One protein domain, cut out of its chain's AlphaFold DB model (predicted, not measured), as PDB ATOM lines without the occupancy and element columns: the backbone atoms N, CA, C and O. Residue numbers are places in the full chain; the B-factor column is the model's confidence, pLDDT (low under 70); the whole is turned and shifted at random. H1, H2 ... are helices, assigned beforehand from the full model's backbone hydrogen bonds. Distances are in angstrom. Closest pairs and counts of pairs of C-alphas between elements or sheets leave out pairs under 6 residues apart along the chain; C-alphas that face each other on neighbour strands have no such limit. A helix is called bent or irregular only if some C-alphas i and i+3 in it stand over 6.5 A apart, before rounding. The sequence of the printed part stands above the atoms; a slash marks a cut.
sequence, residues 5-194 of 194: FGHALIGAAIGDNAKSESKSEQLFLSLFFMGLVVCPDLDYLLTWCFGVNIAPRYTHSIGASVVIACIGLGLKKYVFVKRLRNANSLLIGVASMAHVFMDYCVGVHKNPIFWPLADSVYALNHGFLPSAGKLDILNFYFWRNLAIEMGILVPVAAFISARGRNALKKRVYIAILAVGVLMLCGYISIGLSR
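AT A GLANCE: This is residues 5 to 194 of the 194 residues of an uncharacterized protein of Hahella chejuensis (strain KCTC 2396) (UniProt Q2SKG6). A short helix, H1, lies in the middle of this all-helix domain; on one side of it H2a, H3 and H4 make a cluster, and on another side H5 and H7, crossing each other and joined at one end by H6, make a triangle. H2b, the second arm of the bent helix H2, points away from the cluster and touches no helix. The printed part has 190 residues, with seven named helices in the order H1 to H7 and no named strand. It is compact, with a radius of gyration of the C-alphas of 17.3 A, and its spans are 46 by 43 by 32 A.

IN THESE COORDINATES: H1, residues 5 to 15, begins at C-alpha 5 (156.750, 236.894, 274.160). H2, residues 23 to 50, was assigned as one helix by its hydrogen bonds but is bent: C-alphas 37 and 40 are 7.2 A apart. Its arms are H2a, residues 23 to 37, 21.2 A long, and H2b, residues 40 to 50, about perpendicular at 71 degrees, only just. H3 is residues 62 to 79, 24.5 A. H4, residues 89 to 106, 27.0 A, has a kink of 32 degrees near residue 97. H5, residues 140 to 160, 29.7 A, has a kink of 29 degrees near residue 152. H6 is residues 162 to 170. H7, residues 172 to 192, 30.3 A, ends at C-alpha 192 (158.883, 250.016, 289.206).

HOW THE PARTS SIT: H1 touches H2a at a steep tilt of 54 degrees, opposite ways; their closest C-alphas, Gly 11 and Met 34, are 4.1 A apart. H1 touches H4 at a shallow tilt of 25 degrees, opposite ways, closest at the C-alphas of Gly 11 and Ala 95, 6.0 A. H1 touches H5 at a shallow tilt of 10 degrees, the same way, closest at the C-alphas of Ala 13 and Ala 157, 5.3 A. H3 and H4 form a helical hairpin, closest at the C-alphas of Ser 65 and Ser 96, 5.1 A. H5, with residues 148 to 156 alone, touches H7 at a steep tilt of 40 degrees, opposite ways, closest at the C-alphas of Ile 152 and Leu 182, 4.8 A. H6 touches H5 only at the corner, closest at the C-alphas of Ala 158 and Gly 164, 4.1 A, and H7 only at the corner, closest at those of Leu 168 and Ala 175, 4.9 A. H1 and H7 are apart. Every O i to N i+4 pair is within hydrogen-bond range in H1, H2a, H3, H6 and H7; in H2b 4 of 7 are, in H4 12 of 14 and in H5 16 of 17.

THE WHOLE: The two C-alphas farthest apart, those of Lys 82 and Arg 194, are 49.5 A apart. The printed part has no cut. The links from H2 to H3 and from H4 to H5 are long; the second, residues 107 to 139, has no named element. Mean pLDDT of the printed part is 91.5, with residues 132 to 133 and 193 to 194 under 70.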
ATOM      1  N   PHE A   5     158.158 237.266 274.035       90.19
ATOM      2  CA  PHE A   5     156.750 236.894 274.160       90.19
ATOM      3  C   PHE A   5     155.828 238.070 273.843       90.19
ATOM      4  O   PHE A   5     154.843 237.892 273.130       90.19
ATOM      5  N   GLY A   6     156.170 239.270 274.316       92.19
ATOM      6  CA  GLY A   6     155.468 240.500 273.973       92.19
ATOM      7  C   GLY A   6     155.501 240.780 272.476       92.19
ATOM      8  O   GLY A   6     154.449 240.970 271.861       92.19
ATOM      9  N   HIS A   7     156.691 240.742 271.874       94.12
ATOM     10  CA  HIS A   7     156.876 240.948 270.435       94.12
ATOM     11  C   HIS A   7     156.076 239.936 269.609       94.12
ATOM     12  O   HIS A   7     155.328 240.310 268.700       94.12
ATOM     13  N   ALA A   8     156.164 238.656 269.968       95.56
ATOM     14  CA  ALA A   8     155.407 237.595 269.323       95.56
ATOM     15  C   ALA A   8     153.890 237.811 269.458       95.56
ATOM     16  O   ALA A   8     153.158 237.726 268.473       95.56
ATOM     17  N   LEU A   9     153.401 238.151 270.651       96.75
ATOM     18  CA  LEU A   9     151.982 238.397 270.897       96.75
ATOM     19  C   LEU A   9     151.438 239.549 270.039       96.75
ATOM     20  O   LEU A   9     150.387 239.405 269.411       96.75
ATOM     21  N   ILE A  10     152.158 240.670 269.972       97.25
ATOM     22  CA  ILE A  10     151.761 241.821 269.151       97.25
ATOM     23  C   ILE A  10     151.832 241.485 267.660       97.25
ATOM     24  O   ILE A  10     150.898 241.809 266.925       97.25
ATOM     25  N   GLY A  11     152.859 240.759 267.211       97.25
ATOM     26  CA  GLY A  11     152.935 240.265 265.836       97.25
ATOM     27  C   GLY A  11     151.747 239.380 265.467       97.25
ATOM     28  O   GLY A  11     151.078 239.623 264.462       97.25
ATOM     29  N   ALA A  12     151.403 238.413 266.318       97.38
ATOM     30  CA  ALA A  12     150.230 237.566 266.118       97.38
ATOM     31  C   ALA A  12     148.929 238.388 266.072       97.38
ATOM     32  O   ALA A  12     148.082 238.154 265.209       97.38
ATOM     33  N   ALA A  13     148.780 239.380 266.955       97.75
ATOM     34  CA  ALA A  13     147.611 240.255 266.987       97.75
ATOM     35  C   ALA A  13     147.480 241.118 265.723       97.75
ATOM     36  O   ALA A  13     146.372 241.284 265.212       97.75
ATOM     37  N   ILE A  14     148.590 241.632 265.185       97.56
ATOM     38  CA  ILE A  14     148.600 242.354 263.904       97.56
ATOM     39  C   ILE A  14     148.194 241.403 262.774       97.56
ATOM     40  O   ILE A  14     147.290 241.731 262.001       97.56
ATOM     41  N   GLY A  15     148.790 240.207 262.722       96.00
ATOM     42  CA  GLY A  15     148.490 239.188 261.714       96.00
ATOM     43  C   GLY A  15     147.042 238.700 261.733       96.00
ATOM     44  O   GLY A  15     146.490 238.370 260.686       96.00
ATOM     45  N   ASP A  16     146.379 238.748 262.887       96.69
ATOM     46  CA  ASP A  16     144.952 238.448 263.033       96.69
ATOM     47  C   ASP A  16     144.019 239.410 262.274       96.69
ATOM     48  O   ASP A  16     142.835 239.130 262.113       96.69
ATOM     49  N   ASN A  17     144.530 240.545 261.787       96.38
ATOM     50  CA  ASN A  17     143.771 241.461 260.934       96.38
ATOM     51  C   ASN A  17     143.812 241.084 259.447       96.38
ATOM     52  O   ASN A  17     143.056 241.654 258.655       96.38
ATOM     53  N   ALA A  18     144.685 240.158 259.043       94.94
ATOM     54  CA  ALA A  18     144.692 239.639 257.682       94.94
ATOM     55  C   ALA A  18     143.527 238.657 257.487       94.94
ATOM     56  O   ALA A  18     143.232 237.837 258.354       94.94
ATOM     57  N   LYS A  19     142.848 238.733 256.337       92.69
ATOM     58  CA  LYS A  19     141.769 237.788 256.017       92.69
ATOM     59  C   LYS A  19     142.372 236.415 255.717       92.69
ATOM     60  O   LYS A  19     143.262 236.320 254.880       92.69
ATOM     61  N   SER A  20     141.842 235.371 256.343       93.38
ATOM     62  CA  SER A  20     142.212 233.977 256.087       93.38
ATOM     63  C   SER A  20     141.010 233.182 255.582       93.38
ATOM     64  O   SER A  20     139.912 233.339 256.116       93.38
ATOM     65  N   GLU A  21     141.221 232.272 254.637       92.19
ATOM     66  CA  GLU A  21     140.197 231.345 254.139       92.19
ATOM     67  C   GLU A  21     140.162 230.040 254.956       92.19
ATOM     68  O   GLU A  21     139.172 229.312 254.947       92.19
ATOM     69  N   SER A  22     141.225 229.745 255.716       94.19
ATOM     70  CA  SER A  22     141.318 228.545 256.555       94.19
ATOM     71  C   SER A  22     142.067 228.787 257.868       94.19
ATOM     72  O   SER A  22     142.866 229.713 257.996       94.19
ATOM     73  N   LYS A  23     141.874 227.890 258.849       93.62
ATOM     74  CA  LYS A  23     142.633 227.912 260.115       93.62
ATOM     75  C   LYS A  23     144.145 227.745 259.904       93.62
ATOM     76  O   LYS A  23     144.924 228.339 260.640       93.62
ATOM     77  N   SER A  24     144.547 226.951 258.909       94.69
ATOM     78  CA  SER A  24     145.961 226.736 258.569       94.69
ATOM     79  C   SER A  24     146.599 228.010 258.010       94.69
ATOM     80  O   SER A  24     147.683 228.404 258.434       94.69
ATOM     81  N   GLU A  25     145.885 228.716 257.128       95.19
ATOM     82  CA  GLU A  25     146.321 230.019 256.622       95.19
ATOM     83  C   GLU A  25     146.391 231.060 257.745       95.19
ATOM     84  O   GLU A  25     147.379 231.780 257.841       95.19
ATOM     85  N   GLN A  26     145.409 231.084 258.653       95.25
ATOM     86  CA  GLN A  26     145.438 231.974 259.817       95.25
ATOM     87  C   GLN A  26     146.644 231.710 260.727       95.25
ATOM     88  O   GLN A  26     147.274 232.654 261.208       95.25
ATOM     89  N   LEU A  27     146.974 230.438 260.976       95.62
ATOM     90  CA  LEU A  27     148.153 230.068 261.756       95.62
ATOM     91  C   LEU A  27     149.430 230.537 261.053       95.62
ATOM     92  O   LEU A  27     150.275 231.163 261.684       95.62
ATOM     93  N   PHE A  28     149.541 230.297 259.744       97.06
ATOM     94  CA  PHE A  28     150.683 230.751 258.955       97.06
ATOM     95  C   PHE A  28     150.833 232.275 258.977       97.06
ATOM     96  O   PHE A  28     151.933 232.763 259.207       97.06
ATOM     97  N   LEU A  29     149.742 233.024 258.787       96.62
ATOM     98  CA  LEU A  29     149.742 234.485 258.880       96.62
ATOM     99  C   LEU A  29     150.220 234.929 260.264       96.62
ATOM    100  O   LEU A  29     151.139 235.733 260.362       96.62
ATOM    101  N   SER A  30     149.666 234.351 261.328       95.75
ATOM    102  CA  SER A  30     150.061 234.688 262.700       95.75
ATOM    103  C   SER A  30     151.559 234.450 262.919       95.75
ATOM    104  O   SER A  30     152.247 235.352 263.383       95.75
ATOM    105  N   LEU A  31     152.085 233.294 262.499       97.06
ATOM    106  CA  LEU A  31     153.513 232.963 262.595       97.06
ATOM    107  C   LEU A  31     154.395 233.872 261.729       97.06
ATOM    108  O   LEU A  31     155.470 234.275 262.162       97.06
ATOM    109  N   PHE A  32     153.945 234.221 260.524       98.00
ATOM    110  CA  PHE A  32     154.666 235.130 259.639       98.00
ATOM    111  C   PHE A  32     154.800 236.518 260.273       98.00
ATOM    112  O   PHE A  32     155.900 237.054 260.365       98.00
ATOM    113  N   PHE A  33     153.695 237.075 260.773       98.06
ATOM    114  CA  PHE A  33     153.701 238.373 261.437       98.06
ATOM    115  C   PHE A  33     154.458 238.346 262.773       98.06
ATOM    116  O   PHE A  33     155.194 239.286 263.049       98.06
ATOM    117  N   MET A  34     154.360 237.266 263.559       97.19
ATOM    118  CA  MET A  34     155.230 237.034 264.724       97.19
ATOM    119  C   MET A  34     156.707 237.108 264.334       97.19
ATOM    120  O   MET A  34     157.468 237.829 264.970       97.19
ATOM    121  N   GLY A  35     157.095 236.409 263.264       97.38
ATOM    122  CA  GLY A  35     158.466 236.402 262.763       97.38
ATOM    123  C   GLY A  35     158.965 237.796 262.388       97.38
ATOM    124  O   GLY A  35     160.091 238.139 262.730       97.38
ATOM    125  N   LEU A  36     158.128 238.629 261.759       97.44
ATOM    126  CA  LEU A  36     158.499 240.008 261.418       97.44
ATOM    127  C   LEU A  36     158.797 240.864 262.655       97.44
ATOM    128  O   LEU A  36     159.764 241.620 262.632       97.44
ATOM    129  N   VAL A  37     157.986 240.756 263.715       96.69
ATOM    130  CA  VAL A  37     158.192 241.542 264.947       96.69
ATOM    131  C   VAL A  37     159.357 240.993 265.773       96.69
ATOM    132  O   VAL A  37     160.074 241.764 266.391       96.69
ATOM    133  N   VAL A  38     159.565 239.675 265.797       95.44
ATOM    134  CA  VAL A  38     160.641 239.031 266.575       95.44
ATOM    135  C   VAL A  38     162.000 239.114 265.874       95.44
ATOM    136  O   VAL A  38     163.025 238.976 266.526       95.44
ATOM    137  N   CYS A  39     162.043 239.360 264.561       95.12
ATOM    138  CA  CYS A  39     163.284 239.338 263.781       95.12
ATOM    139  C   CYS A  39     164.445 240.164 264.380       95.12
ATOM    140  O   CYS A  39     165.564 239.653 264.351       95.12
ATOM    141  N   PRO A  40     164.238 241.381 264.928       92.69
ATOM    142  CA  PRO A  40     165.314 242.127 265.582       92.69
ATOM    143  C   PRO A  40     165.959 241.375 266.750       92.69
ATOM    144  O   PRO A  40     167.182 241.325 266.805       92.69
ATOM    145  N   ASP A  41     165.160 240.689 267.579       90.62
ATOM    146  CA  ASP A  41     165.631 239.928 268.749       90.62
ATOM    147  C   ASP A  41     166.508 238.718 268.381       90.62
ATOM    148  O   ASP A  41     167.086 238.079 269.258       90.62
ATOM    149  N   LEU A  42     166.602 238.337 267.102       89.06
ATOM    150  CA  LEU A  42     167.450 237.214 266.692       89.06
ATOM    151  C   LEU A  42     168.943 237.509 266.879       89.06
ATOM    152  O   LEU A  42     169.734 236.570 266.984       89.06
ATOM    153  N   ASP A  43     169.340 238.781 266.965       88.19
ATOM    154  CA  ASP A  43     170.715 239.153 267.292       88.19
ATOM    155  C   ASP A  43     171.129 238.707 268.708       88.19
ATOM    156  O   ASP A  43     172.292 238.363 268.929       88.19
ATOM    157  N   TYR A  44     170.181 238.565 269.640       82.81
ATOM    158  CA  TYR A  44     170.442 238.027 270.971       82.81
ATOM    159  C   TYR A  44     170.943 236.599 270.954       82.81
ATOM    160  O   TYR A  44     171.685 236.219 271.858       82.81
ATOM    161  N   LEU A  45     170.591 235.807 269.940       84.94
ATOM    162  CA  LEU A  45     171.134 234.459 269.802       84.94
ATOM    163  C   LEU A  45     172.655 234.507 269.641       84.94
ATOM    164  O   LEU A  45     173.353 233.655 270.186       84.94
ATOM    165  N   LEU A  46     173.185 235.532 268.967       86.31
ATOM    166  CA  LEU A  46     174.626 235.726 268.834       86.31
ATOM    167  C   LEU A  46     175.266 236.064 270.185       86.31
ATOM    168  O   LEU A  46     176.289 235.488 270.555       86.31
ATOM    169  N   THR A  47     174.636 236.943 270.963       85.25
ATOM    170  CA  THR A  47     175.117 237.285 272.306       85.25
ATOM    171  C   THR A  47     175.007 236.114 273.283       85.25
ATOM    172  O   THR A  47     175.929 235.879 274.060       85.25
ATOM    173  N   TRP A  48     173.912 235.354 273.264       82.19
ATOM    174  CA  TRP A  48     173.667 234.270 274.218       82.19
ATOM    175  C   TRP A  48     174.462 233.006 273.905       82.19
ATOM    176  O   TRP A  48     175.004 232.403 274.827       82.19
ATOM    177  N   CYS A  49     174.542 232.611 272.633       87.00
ATOM    178  CA  CYS A  49     175.206 231.369 272.237       87.00
ATOM    179  C   CYS A  49     176.712 231.550 272.025       87.00
ATOM    180  O   CYS A  49     177.470 230.615 272.264       87.00
ATOM    181  N   PHE A  50     177.148 232.735 271.582       89.12
ATOM    182  CA  PHE A  50     178.541 232.977 271.187       89.12
ATOM    183  C   PHE A  50     179.228 234.085 271.995       89.12
ATOM    184  O   PHE A  50     180.401 234.363 271.762       89.12
ATOM    185  N   GLY A  51     178.533 234.734 272.937       85.94
ATOM    186  CA  GLY A  51     179.118 235.788 273.773       85.94
ATOM    187  C   GLY A  51     179.468 237.073 273.015       85.94
ATOM    188  O   GLY A  51     180.218 237.900 273.530       85.94
ATOM    189  N   VAL A  52     178.951 237.256 271.796       87.81
ATOM    190  CA  VAL A  52     179.258 238.426 270.963       87.81
ATOM    191  C   VAL A  52     178.545 239.658 271.520       87.81
ATOM    192  O   VAL A  52     177.318 239.678 271.643       87.81
ATOM    193  N   ASN A  53     179.307 240.706 271.837       84.81
ATOM    194  CA  ASN A  53     178.751 241.988 272.261       84.81
ATOM    195  C   ASN A  53     178.333 242.812 271.035       84.81
ATOM    196  O   ASN A  53     179.177 243.349 270.319       84.81
ATOM    197  N   ILE A  54     177.026 242.894 270.796       80.25
ATOM    198  CA  ILE A  54     176.435 243.637 269.682       80.25
ATOM    199  C   ILE A  54     175.965 244.984 270.228       80.25
ATOM    200  O   ILE A  54     174.829 245.132 270.673       80.25
ATOM    201  N   ALA A  55     176.861 245.970 270.248       81.38
ATOM    202  CA  ALA A  55     176.536 247.342 270.617       81.38
ATOM    203  C   ALA A  55     177.204 248.327 269.636       81.38
ATOM    204  O   ALA A  55     178.417 248.240 269.447       81.38
ATOM    205  N   PRO A  56     176.454 249.275 269.033       78.94
ATOM    206  CA  PRO A  56     175.013 249.498 269.183       78.94
ATOM    207  C   PRO A  56     174.171 248.488 268.376       78.94
ATOM    208  O   PRO A  56     174.600 247.947 267.360       78.94
ATOM    209  N   ARG A  57     172.943 248.225 268.836       87.94
ATOM    210  CA  ARG A  57     172.043 247.228 268.233       87.94
ATOM    211  C   ARG A  57     171.260 247.794 267.054       87.94
ATOM    212  O   ARG A  57     170.119 248.225 267.203       87.94
ATOM    213  N   TYR A  58     171.884 247.817 265.881       91.12
ATOM    214  CA  TYR A  58     171.282 248.370 264.659       91.12
ATOM    215  C   TYR A  58     170.013 247.640 264.197       91.12
ATOM    216  O   TYR A  58     169.159 248.246 263.562       91.12
ATOM    217  N   THR A  59     169.846 246.370 264.549       92.88
ATOM    218  CA  THR A  59     168.621 245.557 264.380       92.88
ATOM    219  C   THR A  59     167.385 246.179 265.041       92.88
ATOM    220  O   THR A  59     166.284 246.032 264.517       92.88
ATOM    221  N   HIS A  60     167.560 246.947 266.120       93.56
ATOM    222  CA  HIS A  60     166.497 247.627 266.874       93.56
ATOM    223  C   HIS A  60     166.288 249.087 266.417       93.56
ATOM    224  O   HIS A  60     166.052 249.984 267.230       93.56
ATOM    225  N   SER A  61     166.409 249.342 265.113       95.12
ATOM    226  CA  SER A  61     166.286 250.673 264.503       95.12
ATOM    227  C   SER A  61     165.185 250.734 263.448       95.12
ATOM    228  O   SER A  61     164.794 249.717 262.873       95.12
ATOM    229  N   ILE A  62     164.730 251.951 263.126       95.06
ATOM    230  CA  ILE A  62     163.784 252.193 262.029       95.06
ATOM    231  C   ILE A  62     164.351 251.663 260.705       95.06
ATOM    232  O   ILE A  62     163.631 251.019 259.946       95.06
ATOM    233  N   GLY A  63     165.640 251.879 260.435       96.19
ATOM    234  CA  GLY A  63     166.312 251.376 259.240       96.19
ATOM    235  C   GLY A  63     166.225 249.864 259.091       96.19
ATOM    236  O   GLY A  63     165.798 249.368 258.048       96.19
ATOM    237  N   ALA A  64     166.573 249.125 260.146       95.88
ATOM    238  CA  ALA A  64     166.456 247.669 260.147       95.88
ATOM    239  C   ALA A  64     164.998 247.218 259.994       95.88
ATOM    240  O   ALA A  64     164.712 246.329 259.191       95.88
ATOM    241  N   SER A  65     164.054 247.880 260.666       96.56
ATOM    242  CA  SER A  65     162.625 247.609 260.495       96.56
ATOM    243  C   SER A  65     162.140 247.846 259.058       96.56
ATOM    244  O   SER A  65     161.307 247.083 258.569       96.56
ATOM    245  N   VAL A  66     162.665 248.849 258.338       97.38
ATOM    246  CA  VAL A  66     162.354 249.060 256.911       97.38
ATOM    247  C   VAL A  66     162.888 247.900 256.074       97.38
ATOM    248  O   VAL A  66     162.168 247.382 255.222       97.38
ATOM    249  N   VAL A  67     164.116 247.443 256.335       97.75
ATOM    250  CA  VAL A  67     164.694 246.276 255.646       97.75
ATOM    251  C   VAL A  67     163.844 245.025 255.889       97.75
ATOM    252  O   VAL A  67     163.494 244.333 254.932       97.75
ATOM    253  N   ILE A  68     163.437 244.767 257.135       97.69
ATOM    254  CA  ILE A  68     162.559 243.640 257.489       97.69
ATOM    255  C   ILE A  68     161.210 243.755 256.762       97.69
ATOM    256  O   ILE A  68     160.719 242.759 256.227       97.69
ATOM    257  N   ALA A  69     160.632 244.957 256.666       97.94
ATOM    258  CA  ALA A  69     159.398 245.182 255.916       97.94
ATOM    259  C   ALA A  69     159.581 244.873 254.421       97.94
ATOM    260  O   ALA A  69     158.756 244.170 253.833       97.94
ATOM    261  N   CYS A  70     160.676 245.334 253.807       98.38
ATOM    262  CA  CYS A  70     161.016 245.035 252.415       98.38
ATOM    263  C   CYS A  70     161.175 243.528 252.174       98.38
ATOM    264  O   CYS A  70     160.626 243.006 251.202       98.38
ATOM    265  N   ILE A  71     161.853 242.814 253.079       98.19
ATOM    266  CA  ILE A  71     161.972 241.351 253.029       98.19
ATOM    267  C   ILE A  71     160.586 240.708 253.135       98.19
ATOM    268  O   ILE A  71     160.243 239.870 252.304       98.19
ATOM    269  N   GLY A  72     159.750 241.127 254.088       97.94
ATOM    270  CA  GLY A  72     158.388 240.615 254.250       97.94
ATOM    271  C   GLY A  72     157.515 240.825 253.006       97.94
ATOM    272  O   GLY A  72     156.797 239.916 252.579       97.94
ATOM    273  N   LEU A  73     157.617 241.993 252.368       98.25
ATOM    274  CA  LEU A  73     156.944 242.291 251.101       98.25
ATOM    275  C   LEU A  73     157.494 241.445 249.946       98.25
ATOM    276  O   LEU A  73     156.715 240.956 249.125       98.25
ATOM    277  N   GLY A  74     158.810 241.223 249.902       98.06
ATOM    278  CA  GLY A  74     159.453 240.317 248.954       98.06
ATOM    279  C   GLY A  74     158.964 238.878 249.119       98.06
ATOM    280  O   GLY A  74     158.526 238.258 248.151       98.06
ATOM    281  N   LEU A  75     158.925 238.368 250.352       98.06
ATOM    282  CA  LEU A  75     158.397 237.042 250.672       98.06
ATOM    283  C   LEU A  75     156.934 236.907 250.245       98.06
ATOM    284  O   LEU A  75     156.576 235.913 249.614       98.06
ATOM    285  N   LYS A  76     156.095 237.919 250.499       97.12
ATOM    286  CA  LYS A  76     154.715 237.964 249.995       97.12
ATOM    287  C   LYS A  76     154.652 237.911 248.467       97.12
ATOM    288  O   LYS A  76     153.822 237.184 247.931       97.12
ATOM    289  N   LYS A  77     155.489 238.681 247.768       97.38
ATOM    290  CA  LYS A  77     155.426 238.833 246.306       97.38
ATOM    291  C   LYS A  77     156.024 237.654 245.537       97.38
ATOM    292  O   LYS A  77     155.541 237.361 244.449       97.38
ATOM    293  N   TYR A  78     157.045 236.995 246.082       97.88
ATOM    294  CA  TYR A  78     157.853 236.025 245.336       97.88
ATOM    295  C   TYR A  78     157.821 234.600 245.904       97.88
ATOM    296  O   TYR A  78     157.971 233.657 245.137       97.88
ATOM    297  N   VAL A  79     157.604 234.417 247.212       97.62
ATOM    298  CA  VAL A  79     157.743 233.096 247.864       97.62
ATOM    299  C   VAL A  79     156.394 232.549 248.324       97.62
ATOM    300  O   VAL A  79     155.981 231.454 247.951       97.62
ATOM    301  N   PHE A  80     155.649 233.333 249.099       96.31
ATOM    302  CA  PHE A  80     154.398 232.926 249.736       96.31
ATOM    303  C   PHE A  80     153.169 233.556 249.075       96.31
ATOM    304  O   PHE A  80     152.179 233.839 249.748       96.31
ATOM    305  N   VAL A  81     153.206 233.736 247.751       94.62
ATOM    306  CA  VAL A  81     152.190 234.459 246.956       94.62
ATOM    307  C   VAL A  81     150.762 234.022 247.276       94.62
ATOM    308  O   VAL A  81     149.886 234.856 247.487       94.62
ATOM    309  N   LYS A  82     150.525 232.707 247.363       93.12
ATOM    310  CA  LYS A  82     149.197 232.155 247.668       93.12
ATOM    311  C   LYS A  82     148.799 232.355 249.133       93.12
ATOM    312  O   LYS A  82     147.665 232.727 249.395       93.12
ATOM    313  N   ARG A  83     149.724 232.135 250.078       93.06
ATOM    314  CA  ARG A  83     149.448 232.174 251.529       93.06
ATOM    315  C   ARG A  83     149.385 233.587 252.113       93.06
ATOM    316  O   ARG A  83     148.778 233.783 253.155       93.06
ATOM    317  N   LEU A  84     150.034 234.559 251.472       94.31
ATOM    318  CA  LEU A  84     150.059 235.965 251.890       94.31
ATOM    319  C   LEU A  84     149.251 236.868 250.948       94.31
ATOM    320  O   LEU A  84     149.349 238.094 251.044       94.31
ATOM    321  N   ARG A  85     148.430 236.294 250.052       92.31
ATOM    322  CA  ARG A  85     147.608 237.046 249.087       92.31
ATOM    323  C   ARG A  85     146.765 238.115 249.780       92.31
ATOM    324  O   ARG A  85     146.719 239.259 249.337       92.31
ATOM    325  N   ASN A  86     146.142 237.731 250.888       91.44
ATOM    326  CA  ASN A  86     145.224 238.566 251.654       91.44
ATOM    327  C   ASN A  86     145.919 239.387 252.758       91.44
ATOM    328  O   ASN A  86     145.266 240.174 253.447       91.44
ATOM    329  N   ALA A  87     147.235 239.227 252.942       93.69
ATOM    330  CA  ALA A  87     147.996 240.005 253.911       93.69
ATOM    331  C   ALA A  87     148.166 241.438 253.394       93.69
ATOM    332  O   ALA A  87     148.799 241.670 252.362       93.69
ATOM    333  N   ASN A  88     147.607 242.422 254.094       94.31
ATOM    334  CA  ASN A  88     147.752 243.825 253.713       94.31
ATOM    335  C   ASN A  88     149.226 244.264 253.852       94.31
ATOM    336  O   ASN A  88     149.844 244.050 254.893       94.31
ATOM    337  N   SER A  89     149.786 244.888 252.811       96.50
ATOM    338  CA  SER A  89     151.172 245.381 252.810       96.50
ATOM    339  C   SER A  89     151.432 246.417 253.913       96.50
ATOM    340  O   SER A  89     152.525 246.450 254.468       96.50
ATOM    341  N   LEU A  90     150.417 247.208 254.288       96.69
ATOM    342  CA  LEU A  90     150.504 248.128 255.422       96.69
ATOM    343  C   LEU A  90     150.699 247.376 256.742       96.69
ATOM    344  O   LEU A  90     151.515 247.793 257.555       96.69
ATOM    345  N   LEU A  91     150.003 246.250 256.946       96.94
ATOM    346  CA  LEU A  91     150.179 245.442 258.156       96.94
ATOM    347  C   LEU A  91     151.606 244.899 258.244       96.94
ATOM    348  O   LEU A  91     152.151 244.842 259.338       96.94
ATOM    349  N   ILE A  92     152.209 244.514 257.110       97.81
ATOM    350  CA  ILE A  92     153.603 244.040 257.063       97.81
ATOM    351  C   ILE A  92     154.542 245.151 257.544       97.81
ATOM    352  O   ILE A  92     155.343 244.912 258.442       97.81
ATOM    353  N   GLY A  93     154.383 246.373 257.025       97.31
ATOM    354  CA  GLY A  93     155.164 247.527 257.482       97.31
ATOM    355  C   GLY A  93     154.951 247.848 258.964       97.31
ATOM    356  O   GLY A  93     155.919 248.024 259.699       97.31
ATOM    357  N   VAL A  94     153.696 247.863 259.428       96.81
ATOM    358  CA  VAL A  94     153.358 248.120 260.839       96.81
ATOM    359  C   VAL A  94     153.961 247.058 261.755       96.81
ATOM    360  O   VAL A  94     154.520 247.409 262.788       96.81
ATOM    361  N   ALA A  95     153.904 245.778 261.384       97.00
ATOM    362  CA  ALA A  95     154.508 244.707 262.168       97.00
ATOM    363  C   ALA A  95     156.027 244.869 262.266       97.00
ATOM    364  O   ALA A  95     156.570 244.851 263.365       97.00
ATOM    365  N   SER A  96     156.716 245.120 261.154       96.69
ATOM    366  CA  SER A  96     158.167 245.328 261.186       96.69
ATOM    367  C   SER A  96     158.584 246.527 262.050       96.69
ATOM    368  O   SER A  96     159.657 246.499 262.647       96.69
ATOM    369  N   MET A  97     157.737 247.558 262.165       95.50
ATOM    370  CA  MET A  97     157.967 248.729 263.028       95.50
ATOM    371  C   MET A  97     157.539 248.529 264.487       95.50
ATOM    372  O   MET A  97     158.036 249.227 265.371       95.50
ATOM    373  N   ALA A  98     156.625 247.591 264.757       95.50
ATOM    374  CA  ALA A  98     156.069 247.371 266.091       95.50
ATOM    375  C   ALA A  98     157.155 247.038 267.118       95.50
ATOM    376  O   ALA A  98     157.059 247.472 268.262       95.50
ATOM    377  N   HIS A  99     158.209 246.340 266.689       93.62
ATOM    378  CA  HIS A  99     159.351 246.021 267.535       93.62
ATOM    379  C   HIS A  99     159.998 247.282 268.127       93.62
ATOM    380  O   HIS A  99     160.065 247.432 269.341       93.62
ATOM    381  N   VAL A 100     160.409 248.229 267.275       92.62
ATOM    382  CA  VAL A 100     161.074 249.476 267.698       92.62
ATOM    383  C   VAL A 100     160.186 250.273 268.649       92.62
ATOM    384  O   VAL A 100     160.667 250.818 269.640       92.62
ATOM    385  N   PHE A 101     158.880 250.314 268.376       91.56
ATOM    386  CA  PHE A 101     157.921 250.980 269.251       91.56
ATOM    387  C   PHE A 101     157.844 250.322 270.637       91.56
ATOM    388  O   PHE A 101     157.905 251.014 271.651       91.56
ATOM    389  N   MET A 102     157.750 248.993 270.693       91.06
ATOM    390  CA  MET A 102     157.692 248.251 271.955       91.06
ATOM    391  C   MET A 102     158.971 248.411 272.772       91.06
ATOM    392  O   MET A 102     158.910 248.657 273.977       91.06
ATOM    393  N   ASP A 103     160.121 248.351 272.112       88.12
ATOM    394  CA  ASP A 103     161.413 248.554 272.753       88.12
ATOM    395  C   ASP A 103     161.581 249.980 273.281       88.12
ATOM    396  O   ASP A 103     162.087 250.184 274.388       88.12
ATOM    397  N   TYR A 104     161.085 250.973 272.541       85.88
ATOM    398  CA  TYR A 104     161.037 252.351 273.013       85.88
ATOM    399  C   TYR A 104     160.179 252.483 274.278       85.88
ATOM    400  O   TYR A 104     160.611 253.120 275.240       85.88
ATOM    401  N   CYS A 105     159.020 251.813 274.328       86.88
ATOM    402  CA  CYS A 105     158.142 251.785 275.500       86.88
ATOM    403  C   CYS A 105     158.764 251.130 276.741       86.88
ATOM    404  O   CYS A 105     158.243 251.330 277.836       86.88
ATOM    405  N   VAL A 106     159.861 250.381 276.622       84.31
ATOM    406  CA  VAL A 106     160.575 249.813 277.782       84.31
ATOM    407  C   VAL A 106     161.434 250.865 278.480       84.31
ATOM    408  O   VAL A 106     161.679 250.761 279.674       84.31
ATOM    409  N   GLY A 107     161.915 251.882 277.761       73.88
ATOM    410  CA  GLY A 107     162.619 253.045 278.320       73.88
ATOM    411  C   GLY A 107     163.998 252.804 278.954       73.88
ATOM    412  O   GLY A 107     164.753 253.742 279.142       73.88
ATOM    413  N   VAL A 108     164.408 251.571 279.249       74.19
ATOM    414  CA  VAL A 108     165.687 251.344 279.958       74.19
ATOM    415  C   VAL A 108     166.884 251.210 279.010       74.19
ATOM    416  O   VAL A 108     168.008 251.575 279.353       74.19
ATOM    417  N   HIS A 109     166.679 250.680 277.804       77.75
ATOM    418  CA  HIS A 109     167.783 250.388 276.892       77.75
ATOM    419  C   HIS A 109     167.918 251.435 275.797       77.75
ATOM    420  O   HIS A 109     166.994 251.655 275.020       77.75
ATOM    421  N   LYS A 110     169.112 252.023 275.695       86.88
ATOM    422  CA  LYS A 110     169.444 252.941 274.608       86.88
ATOM    423  C   LYS A 110     169.667 252.151 273.320       86.88
ATOM    424  O   LYS A 110     170.584 251.334 273.256       86.88
ATOM    425  N   ASN A 111     168.842 252.410 272.313       88.12
ATOM    426  CA  ASN A 111     168.936 251.797 270.988       88.12
ATOM    427  C   ASN A 111     169.143 252.889 269.921       88.12
ATOM    428  O   ASN A 111     168.700 254.025 270.121       88.12
ATOM    429  N   PRO A 112     169.804 252.590 268.789       92.19
ATOM    430  CA  PRO A 112     170.001 253.540 267.694       92.19
ATOM    431  C   PRO A 112     168.716 253.688 266.857       92.19
ATOM    432  O   PRO A 112     168.665 253.304 265.692       92.19
ATOM    433  N   ILE A 113     167.645 254.215 267.463       92.12
ATOM    434  CA  ILE A 113     166.282 254.222 266.894       92.12
ATOM    435  C   ILE A 113     166.243 254.840 265.489       92.12
ATOM    436  O   ILE A 113     165.576 254.304 264.606       92.12
ATOM    437  N   PHE A 114     166.975 255.936 265.267       93.62
ATOM    438  CA  PHE A 114     166.971 256.675 264.000       93.62
ATOM    439  C   PHE A 114     168.008 256.199 262.977       93.62
ATOM    440  O   PHE A 114     168.105 256.802 261.908       93.62
ATOM    441  N   TRP A 115     168.769 255.133 263.246       94.19
ATOM    442  CA  TRP A 115     169.663 254.573 262.233       94.19
ATOM    443  C   TRP A 115     168.856 254.180 260.977       94.19
ATOM    444  O   TRP A 115     167.753 253.639 261.120       94.19
ATOM    445  N   PRO A 116     169.348 254.456 259.751       93.94
ATOM    446  CA  PRO A 116     170.696 254.921 259.390       93.94
ATOM    447  C   PRO A 116     170.868 256.446 259.300       93.94
ATOM    448  O   PRO A 116     171.883 256.910 258.796       93.94
ATOM    449  N   LEU A 117     169.885 257.243 259.729       93.50
ATOM    450  CA  LEU A 117     169.949 258.706 259.617       93.50
ATOM    451  C   LEU A 117     170.832 259.344 260.699       93.50
ATOM    452  O   LEU A 117     171.383 260.419 260.481       93.50
ATOM    453  N   ALA A 118     170.943 258.699 261.862       92.31
ATOM    454  CA  ALA A 118     171.795 259.125 262.965       92.31
ATOM    455  C   ALA A 118     172.299 257.918 263.773       92.31
ATOM    456  O   ALA A 118     171.562 256.949 263.963       92.31
ATOM    457  N   ASP A 119     173.522 258.019 264.299       87.38
ATOM    458  CA  ASP A 119     174.167 256.981 265.125       87.38
ATOM    459  C   ASP A 119     173.943 257.170 266.636       87.38
ATOM    460  O   ASP A 119     174.388 256.370 267.462       87.38
ATOM    461  N   SER A 120     173.246 258.237 267.027       90.12
ATOM    462  CA  SER A 120     172.881 258.501 268.416       90.12
ATOM    463  C   SER A 120     171.926 257.434 268.960       90.12
ATOM    464  O   SER A 120     171.014 256.956 268.282       90.12
ATOM    465  N   VAL A 121     172.121 257.077 270.231       89.44
ATOM    466  CA  VAL A 121     171.277 256.106 270.933       89.44
ATOM    467  C   VAL A 121     170.245 256.807 271.817       89.44
ATOM    468  O   VAL A 121     170.568 257.745 272.548       89.44
ATOM    469  N   TYR A 122     169.003 256.332 271.775       86.44
ATOM    470  CA  TYR A 122     167.853 256.947 272.439       86.44
ATOM    471  C   TYR A 122     167.123 255.937 273.320       86.44
ATOM    472  O   TYR A 122     167.051 254.751 272.998       86.44
ATOM    473  N   ALA A 123     166.564 256.426 274.424       82.69
ATOM    474  CA  ALA A 123     165.652 255.703 275.303       82.69
ATOM    475  C   ALA A 123     164.666 256.701 275.930       82.69
ATOM    476  O   ALA A 123     164.999 257.880 276.074       82.69
ATOM    477  N   LEU A 124     163.461 256.252 276.293       79.81
ATOM    478  CA  LEU A 124     162.570 257.055 277.136       79.81
ATOM    479  C   LEU A 124     163.143 257.171 278.547       79.81
ATOM    480  O   LEU A 124     163.622 256.194 279.096       79.81
ATOM    481  N   ASN A 125     162.990 258.327 279.190       75.56
ATOM    482  CA  ASN A 125     163.392 258.472 280.595       75.56
ATOM    483  C   ASN A 125     162.520 257.642 281.559       75.56
ATOM    484  O   ASN A 125     162.900 257.447 282.706       75.56
ATOM    485  N   HIS A 126     161.355 257.170 281.099       74.94
ATOM    486  CA  HIS A 126     160.427 256.345 281.868       74.94
ATOM    487  C   HIS A 126     159.861 255.245 280.963       74.94
ATOM    488  O   HIS A 126     159.302 255.543 279.904       74.94
ATOM    489  N   GLY A 127     160.012 253.985 281.368       78.94
ATOM    490  CA  GLY A 127     159.423 252.837 280.683       78.94
ATOM    491  C   GLY A 127     157.961 252.636 281.075       78.94
ATOM    492  O   GLY A 127     157.613 252.680 282.250       78.94
ATOM    493  N   PHE A 128     157.098 252.384 280.095       82.44
ATOM    494  CA  PHE A 128     155.745 251.872 280.322       82.44
ATOM    495  C   PHE A 128     155.729 250.349 280.462       82.44
ATOM    496  O   PHE A 128     154.850 249.804 281.130       82.44
ATOM    497  N   LEU A 129     156.692 249.660 279.845       83.75
ATOM    498  CA  LEU A 129     156.858 248.213 279.942       83.75
ATOM    499  C   LEU A 129     158.050 247.880 280.846       83.75
ATOM    500  O   LEU A 129     159.127 248.455 280.663       83.75
ATOM    501  N   PRO A 130     157.902 246.944 281.797       82.69
ATOM    502  CA  PRO A 130     159.024 246.533 282.623       82.69
ATOM    503  C   PRO A 130     160.022 245.750 281.763       82.69
ATOM    504  O   PRO A 130     159.654 244.836 281.030       82.69
ATOM    505  N   SER A 131     161.310 246.084 281.859       76.81
ATOM    506  CA  SER A 131     162.347 245.341 281.139       76.81
ATOM    507  C   SER A 131     162.458 243.924 281.700       76.81
ATOM    508  O   SER A 131     162.774 243.746 282.879       76.81
ATOM    509  N   ALA A 132     162.252 242.904 280.866       66.56
ATOM    510  CA  ALA A 132     162.410 241.512 281.289       66.56
ATOM    511  C   ALA A 132     163.889 241.089 281.452       66.56
ATOM    512  O   ALA A 132     164.165 240.008 281.954       66.56
ATOM    513  N   GLY A 133     164.868 241.937 281.111       66.19
ATOM    514  CA  GLY A 133     166.290 241.600 281.255       66.19
ATOM    515  C   GLY A 133     166.705 240.363 280.443       66.19
ATOM    516  O   GLY A 133     166.153 240.095 279.378       66.19
ATOM    517  N   LYS A 134     167.719 239.629 280.923       70.69
ATOM    518  CA  LYS A 134     168.159 238.356 280.329       70.69
ATOM    519  C   LYS A 134     167.137 237.258 280.647       70.69
ATOM    520  O   LYS A 134     166.619 237.223 281.759       70.69
ATOM    521  N   LEU A 135     166.910 236.339 279.704       76.00
ATOM    522  CA  LEU A 135     166.138 235.121 279.957       76.00
ATOM    523  C   LEU A 135     166.830 234.291 281.047       76.00
ATOM    524  O   LEU A 135     167.855 233.655 280.802       76.00
ATOM    525  N   ASP A 136     166.264 234.328 282.248       83.06
ATOM    526  CA  ASP A 136     166.685 233.534 283.393       83.06
ATOM    527  C   ASP A 136     165.438 232.982 284.090       83.06
ATOM    528  O   ASP A 136     164.716 233.689 284.792       83.06
ATOM    529  N   ILE A 137     165.182 231.695 283.857       85.56
ATOM    530  CA  ILE A 137     164.001 230.970 284.342       85.56
ATOM    531  C   ILE A 137     163.997 230.894 285.877       85.56
ATOM    532  O   ILE A 137     162.932 230.778 286.481       85.56
ATOM    533  N   LEU A 138     165.164 230.983 286.519       90.56
ATOM    534  CA  LEU A 138     165.288 230.935 287.976       90.56
ATOM    535  C   LEU A 138     165.146 232.321 288.616       90.56
ATOM    536  O   LEU A 138     165.016 232.431 289.837       90.56
ATOM    537  N   ASN A 139     165.136 233.386 287.816       87.75
ATOM    538  CA  ASN A 139     165.051 234.743 288.321       87.75
ATOM    539  C   ASN A 139     163.595 235.144 288.594       87.75
ATOM    540  O   ASN A 139     162.784 235.328 287.686       87.75
ATOM    541  N   PHE A 140     163.269 235.365 289.865       88.88
ATOM    542  CA  PHE A 140     161.957 235.868 290.275       88.88
ATOM    543  C   PHE A 140     161.579 237.190 289.581       88.88
ATOM    544  O   PHE A 140     160.431 237.376 289.171       88.88
ATOM    545  N   TYR A 141     162.539 238.102 289.399       88.12
ATOM    546  CA  TYR A 141     162.294 239.395 288.759       88.12
ATOM    547  C   TYR A 141     161.945 239.260 287.279       88.12
ATOM    548  O   TYR A 141     161.144 240.054 286.784       88.12
ATOM    549  N   PHE A 142     162.485 238.246 286.594       88.00
ATOM    550  CA  PHE A 142     162.116 237.937 285.214       88.00
ATOM    551  C   PHE A 142     160.620 237.616 285.127       88.00
ATOM    552  O   PHE A 142     159.892 238.278 284.390       88.00
ATOM    553  N   TRP A 143     160.136 236.677 285.946       89.94
ATOM    554  CA  TRP A 143     158.726 236.279 285.955       89.94
ATOM    555  C   TRP A 143     157.788 237.394 286.391       89.94
ATOM    556  O   TRP A 143     156.740 237.586 285.777       89.94
ATOM    557  N   ARG A 144     158.168 238.164 287.418       92.06
ATOM    558  CA  ARG A 144     157.403 239.336 287.854       92.06
ATOM    559  C   ARG A 144     157.254 240.346 286.716       92.06
ATOM    560  O   ARG A 144     156.143 240.792 286.437       92.06
ATOM    561  N   ASN A 145     158.359 240.705 286.062       91.50
ATOM    562  CA  ASN A 145     158.350 241.691 284.985       91.50
ATOM    563  C   ASN A 145     157.579 241.161 283.767       91.50
ATOM    564  O   ASN A 145     156.739 241.879 283.236       91.50
ATOM    565  N   LEU A 146     157.771 239.891 283.397       91.06
ATOM    566  CA  LEU A 146     157.021 239.246 282.320       91.06
ATOM    567  C   LEU A 146     155.513 239.215 282.607       91.06
ATOM    568  O   LEU A 146     154.717 239.496 281.719       91.06
ATOM    569  N   ALA A 147     155.099 238.915 283.840       93.00
ATOM    570  CA  ALA A 147     153.685 238.898 284.211       93.00
ATOM    571  C   ALA A 147     153.041 240.287 284.083       93.00
ATOM    572  O   ALA A 147     151.945 240.409 283.537       93.00
ATOM    573  N   ILE A 148     153.731 241.336 284.539       93.19
ATOM    574  CA  ILE A 148     153.263 242.724 284.407       93.19
ATOM    575  C   ILE A 148     153.213 243.132 282.932       93.19
ATOM    576  O   ILE A 148     152.221 243.703 282.484       93.19
ATOM    577  N   GLU A 149     154.252 242.802 282.168       93.00
ATOM    578  CA  GLU A 149     154.308 243.063 280.735       93.00
ATOM    579  C   GLU A 149     153.157 242.371 279.994       93.00
ATOM    580  O   GLU A 149     152.454 243.018 279.223       93.00
ATOM    581  N   MET A 150     152.887 241.091 280.267       94.31
ATOM    582  CA  MET A 150     151.745 240.376 279.686       94.31
ATOM    583  C   MET A 150     150.408 240.968 280.140       94.31
ATOM    584  O   MET A 150     149.482 241.060 279.336       94.31
ATOM    585  N   GLY A 151     150.308 241.433 281.387       94.75
ATOM    586  CA  GLY A 151     149.143 242.166 281.881       94.75
ATOM    587  C   GLY A 151     148.857 243.451 281.097       94.75
ATOM    588  O   GLY A 151     147.700 243.830 280.946       94.75
ATOM    589  N   ILE A 152     149.879 244.087 280.520       95.00
ATOM    590  CA  ILE A 152     149.728 245.250 279.631       95.00
ATOM    591  C   ILE A 152     149.471 244.801 278.185       95.00
ATOM    592  O   ILE A 152     148.531 245.255 277.531       95.00
ATOM    593  N   LEU A 153     150.298 243.892 277.671       95.19
ATOM    594  CA  LEU A 153     150.320 243.542 276.254       95.19
ATOM    595  C   LEU A 153     149.160 242.643 275.824       95.19
ATOM    596  O   LEU A 153     148.728 242.758 274.683       95.19
ATOM    597  N   VAL A 154     148.604 241.793 276.693       96.25
ATOM    598  CA  VAL A 154     147.434 240.960 276.352       96.25
ATOM    599  C   VAL A 154     146.187 241.808 276.083       96.25
ATOM    600  O   VAL A 154     145.575 241.622 275.026       96.25
ATOM    601  N   PRO A 155     145.809 242.777 276.942       96.25
ATOM    602  CA  PRO A 155     144.758 243.736 276.612       96.25
ATOM    603  C   PRO A 155     145.032 244.496 275.312       96.25
ATOM    604  O   PRO A 155     144.159 244.555 274.446       96.25
ATOM    605  N   VAL A 156     146.247 245.024 275.131       96.12
ATOM    606  CA  VAL A 156     146.636 245.753 273.908       96.12
ATOM    607  C   VAL A 156     146.490 244.865 272.669       96.12
ATOM    608  O   VAL A 156     145.867 245.265 271.685       96.12
ATOM    609  N   ALA A 157     146.972 243.625 272.732       97.06
ATOM    610  CA  ALA A 157     146.826 242.634 271.677       97.06
ATOM    611  C   ALA A 157     145.352 242.334 271.377       97.06
ATOM    612  O   ALA A 157     144.982 242.226 270.209       97.06
ATOM    613  N   ALA A 158     144.484 242.266 272.391       96.56
ATOM    614  CA  ALA A 158     143.048 242.087 272.191       96.56
ATOM    615  C   ALA A 158     142.404 243.281 271.460       96.56
ATOM    616  O   ALA A 158     141.524 243.077 270.623       96.56
ATOM    617  N   PHE A 159     142.855 244.515 271.706       96.50
ATOM    618  CA  PHE A 159     142.401 245.695 270.957       96.50
ATOM    619  C   PHE A 159     142.957 245.750 269.522       96.50
ATOM    620  O   PHE A 159     142.273 246.220 268.606       96.50
ATOM    621  N   ILE A 160     144.164 245.229 269.288       96.69
ATOM    622  CA  ILE A 160     144.791 245.168 267.956       96.69
ATOM    623  C   ILE A 160     144.226 244.020 267.107       96.69
ATOM    624  O   ILE A 160     144.048 244.187 265.901       96.69
ATOM    625  N   SER A 161     143.912 242.871 267.699       97.25
ATOM    626  CA  SER A 161     143.400 241.683 267.004       97.25
ATOM    627  C   SER A 161     141.947 241.859 266.549       97.25
ATOM    628  O   SER A 161     141.104 242.393 267.274       97.25
ATOM    629  N   ALA A 162     141.613 241.360 265.356       95.44
ATOM    630  CA  ALA A 162     140.239 241.368 264.858       95.44
ATOM    631  C   ALA A 162     139.317 240.489 265.721       95.44
ATOM    632  O   ALA A 162     138.223 240.917 266.105       95.44
ATOM    633  N   ARG A 163     139.765 239.278 266.074       94.56
ATOM    634  CA  ARG A 163     139.044 238.373 266.983       94.56
ATOM    635  C   ARG A 163     138.952 238.943 268.394       94.56
ATOM    636  O   ARG A 163     137.877 238.870 268.988       94.56
ATOM    637  N   GLY A 164     140.026 239.554 268.890       95.19
ATOM    638  CA  GLY A 164     140.055 240.246 270.176       95.19
ATOM    639  C   GLY A 164     138.995 241.343 270.249       95.19
ATOM    640  O   GLY A 164     138.092 241.263 271.080       95.19
ATOM    641  N   ARG A 165     138.989 242.289 269.300       96.38
ATOM    642  CA  ARG A 165     137.967 243.349 269.237       96.38
ATOM    643  C   ARG A 165     136.550 242.795 269.174       96.38
ATOM    644  O   ARG A 165     135.658 243.323 269.833       96.38
ATOM    645  N   ASN A 166     136.326 241.734 268.401       95.38
ATOM    646  CA  ASN A 166     135.014 241.096 268.320       95.38
ATOM    647  C   ASN A 166     134.587 240.473 269.659       95.38
ATOM    648  O   ASN A 166     133.416 240.572 270.023       95.38
ATOM    649  N   ALA A 167     135.509 239.861 270.404       94.00
ATOM    650  CA  ALA A 167     135.232 239.325 271.734       94.00
ATOM    651  C   ALA A 167     134.912 240.440 272.744       94.00
ATOM    652  O   ALA A 167     133.905 240.343 273.444       94.00
ATOM    653  N   LEU A 168     135.705 241.519 272.758       94.38
ATOM    654  CA  LEU A 168     135.501 242.675 273.639       94.38
ATOM    655  C   LEU A 168     134.158 243.371 273.366       94.38
ATOM    656  O   LEU A 168     133.431 243.691 274.301       94.38
ATOM    657  N   LYS A 169     133.781 243.530 272.088       94.81
ATOM    658  CA  LYS A 169     132.480 244.097 271.691       94.81
ATOM    659  C   LYS A 169     131.297 243.234 272.128       94.81
ATOM    660  O   LYS A 169     130.276 243.765 272.546       94.81
ATOM    661  N   LYS A 170     131.414 241.907 272.013       95.25
ATOM    662  CA  LYS A 170     130.331 240.975 272.369       95.25
ATOM    663  C   LYS A 170     130.162 240.800 273.878       95.25
ATOM    664  O   LYS A 170     129.092 240.396 274.320       95.25
ATOM    665  N   ARG A 171     131.220 241.025 274.658       95.00
ATOM    666  CA  ARG A 171     131.268 240.719 276.091       95.00
ATOM    667  C   ARG A 171     131.875 241.897 276.847       95.00
ATOM    668  O   ARG A 171     133.064 241.899 277.153       95.00
ATOM    669  N   VAL A 172     131.033 242.878 277.176       92.62
ATOM    670  CA  VAL A 172     131.441 244.136 277.833       92.62
ATOM    671  C   VAL A 172     132.234 243.895 279.122       92.62
ATOM    672  O   VAL A 172     133.215 244.585 279.367       92.62
ATOM    673  N   TYR A 173     131.892 242.871 279.909       94.69
ATOM    674  CA  TYR A 173     132.641 242.523 281.122       94.69
ATOM    675  C   TYR A 173     134.104 242.129 280.836       94.69
ATOM    676  O   TYR A 173     134.983 242.451 281.628       94.69
ATOM    677  N   ILE A 174     134.391 241.497 279.689       93.25
ATOM    678  CA  ILE A 174     135.768 241.203 279.261       93.25
ATOM    679  C   ILE A 174     136.490 242.501 278.896       93.25
ATOM    680  O   ILE A 174     137.661 242.650 279.226       93.25
ATOM    681  N   ALA A 175     135.803 243.455 278.261       93.50
ATOM    682  CA  ALA A 175     136.377 244.765 277.961       93.50
ATOM    683  C   ALA A 175     136.720 245.552 279.230       93.50
ATOM    684  O   ALA A 175     137.830 246.067 279.339       93.50
ATOM    685  N   ILE A 176     135.813 245.578 280.209       95.62
ATOM    686  CA  ILE A 176     136.054 246.214 281.511       95.62
ATOM    687  C   ILE A 176     137.246 245.555 282.208       95.62
ATOM    688  O   ILE A 176     138.147 246.257 282.659       95.62
ATOM    689  N   LEU A 177     137.292 244.218 282.246       95.56
ATOM    690  CA  LEU A 177     138.408 243.487 282.841       95.56
ATOM    691  C   LEU A 177     139.731 243.790 282.126       95.56
ATOM    692  O   LEU A 177     140.722 244.074 282.788       95.56
ATOM    693  N   ALA A 178     139.752 243.778 280.791       94.50
ATOM    694  CA  ALA A 178     140.952 244.061 280.007       94.50
ATOM    695  C   ALA A 178     141.488 245.476 280.272       94.50
ATOM    696  O   ALA A 178     142.688 245.647 280.469       94.50
ATOM    697  N   VAL A 179     140.604 246.476 280.330       96.06
ATOM    698  CA  VAL A 179     140.975 247.861 280.661       96.06
ATOM    699  C   VAL A 179     141.445 247.969 282.114       96.06
ATOM    700  O   VAL A 179     142.463 248.602 282.374       96.06
ATOM    701  N   GLY A 180     140.765 247.310 283.056       96.50
ATOM    702  CA  GLY A 180     141.162 247.273 284.466       96.50
ATOM    703  C   GLY A 180     142.550 246.667 284.679       96.50
ATOM    704  O   GLY A 180     143.381 247.264 285.360       96.50
ATOM    705  N   VAL A 181     142.831 245.523 284.045       96.25
ATOM    706  CA  VAL A 181     144.145 244.861 284.096       96.25
ATOM    707  C   VAL A 181     145.218 245.734 283.445       96.25
ATOM    708  O   VAL A 181     146.272 245.932 284.043       96.25
ATOM    709  N   LEU A 182     144.936 246.323 282.278       95.31
ATOM    710  CA  LEU A 182     145.853 247.241 281.598       95.31
ATOM    711  C   LEU A 182     146.242 248.426 282.494       95.31
ATOM    712  O   LEU A 182     147.424 248.737 282.623       95.31
ATOM    713  N   MET A 183     145.260 249.069 283.133       95.50
ATOM    714  CA  MET A 183     145.500 250.207 284.027       95.50
ATOM    715  C   MET A 183     146.279 249.798 285.277       95.50
ATOM    716  O   MET A 183     147.229 250.481 285.648       95.50
ATOM    717  N   LEU A 184     145.917 248.674 285.905       95.75
ATOM    718  CA  LEU A 184     146.595 248.174 287.100       95.75
ATOM    719  C   LEU A 184     148.058 247.814 286.808       95.75
ATOM    720  O   LEU A 184     148.959 248.286 287.498       95.75
ATOM    721  N   CYS A 185     148.310 247.011 285.774       94.88
ATOM    722  CA  CYS A 185     149.666 246.608 285.406       94.88
ATOM    723  C   CYS A 185     150.494 247.798 284.907       94.88
ATOM    724  O   CYS A 185     151.663 247.905 285.266       94.88
ATOM    725  N   GLY A 186     149.890 248.725 284.155       92.44
ATOM    726  CA  GLY A 186     150.536 249.976 283.753       92.44
ATOM    727  C   GLY A 186     150.939 250.839 284.951       92.44
ATOM    728  O   GLY A 186     152.071 251.314 285.011       92.44
ATOM    729  N   TYR A 187     150.058 250.980 285.946       92.88
ATOM    730  CA  TYR A 187     150.357 251.700 287.186       92.88
ATOM    731  C   TYR A 187     151.518 251.059 287.960       92.88
ATOM    732  O   TYR A 187     152.463 251.753 288.340       92.88
ATOM    733  N   ILE A 188     151.487 249.734 288.139       92.06
ATOM    734  CA  ILE A 188     152.570 248.985 288.797       92.06
ATOM    735  C   ILE A 188     153.887 249.157 288.025       92.06
ATOM    736  O   ILE A 188     154.923 249.410 288.635       92.06
ATOM    737  N   SER A 189     153.853 249.061 286.694       90.31
ATOM    738  CA  SER A 189     155.029 249.203 285.826       90.31
ATOM    739  C   SER A 189     155.703 250.571 285.975       90.31
ATOM    740  O   SER A 189     156.920 250.660 286.152       90.31
ATOM    741  N   ILE A 190     154.908 251.647 286.005       86.94
ATOM    742  CA  ILE A 190     155.417 253.009 286.225       86.94
ATOM    743  C   ILE A 190     156.052 253.127 287.617       86.94
ATOM    744  O   ILE A 190     157.095 253.762 287.763       86.94
ATOM    745  N   GLY A 191     155.455 252.493 288.632       85.88
ATOM    746  CA  GLY A 191     155.995 252.461 289.993       85.88
ATOM    747  C   GLY A 191     157.337 251.731 290.114       85.88
ATOM    748  O   GLY A 191     158.143 252.110 290.952       85.88
ATOM    749  N   LEU A 192     157.599 250.733 289.263       82.69
ATOM    750  CA  LEU A 192     158.883 250.016 289.206       82.69
ATOM    751  C   LEU A 192     159.995 250.798 288.492       82.69
ATOM    752  O   LEU A 192     161.157 250.411 288.577       82.69
ATOM    753  N   SER A 193     159.631 251.842 287.746       66.56
ATOM    754  CA  SER A 193     160.557 252.653 286.947       66.56
ATOM    755  C   SER A 193     161.058 253.902 287.686       66.56
ATOM    756  O   SER A 193     161.839 254.661 287.115       66.56
ATOM    757  N   ARG A 194     160.575 254.137 288.913       57.16
ATOM    758  CA  ARG A 194     161.014 255.195 289.834       57.16
ATOM    759  C   ARG A 194     161.966 254.619 290.872       57.16
ATOM    760  O   ARG A 194     162.895 255.359 291.251       57.16
TER     761      ARG A 194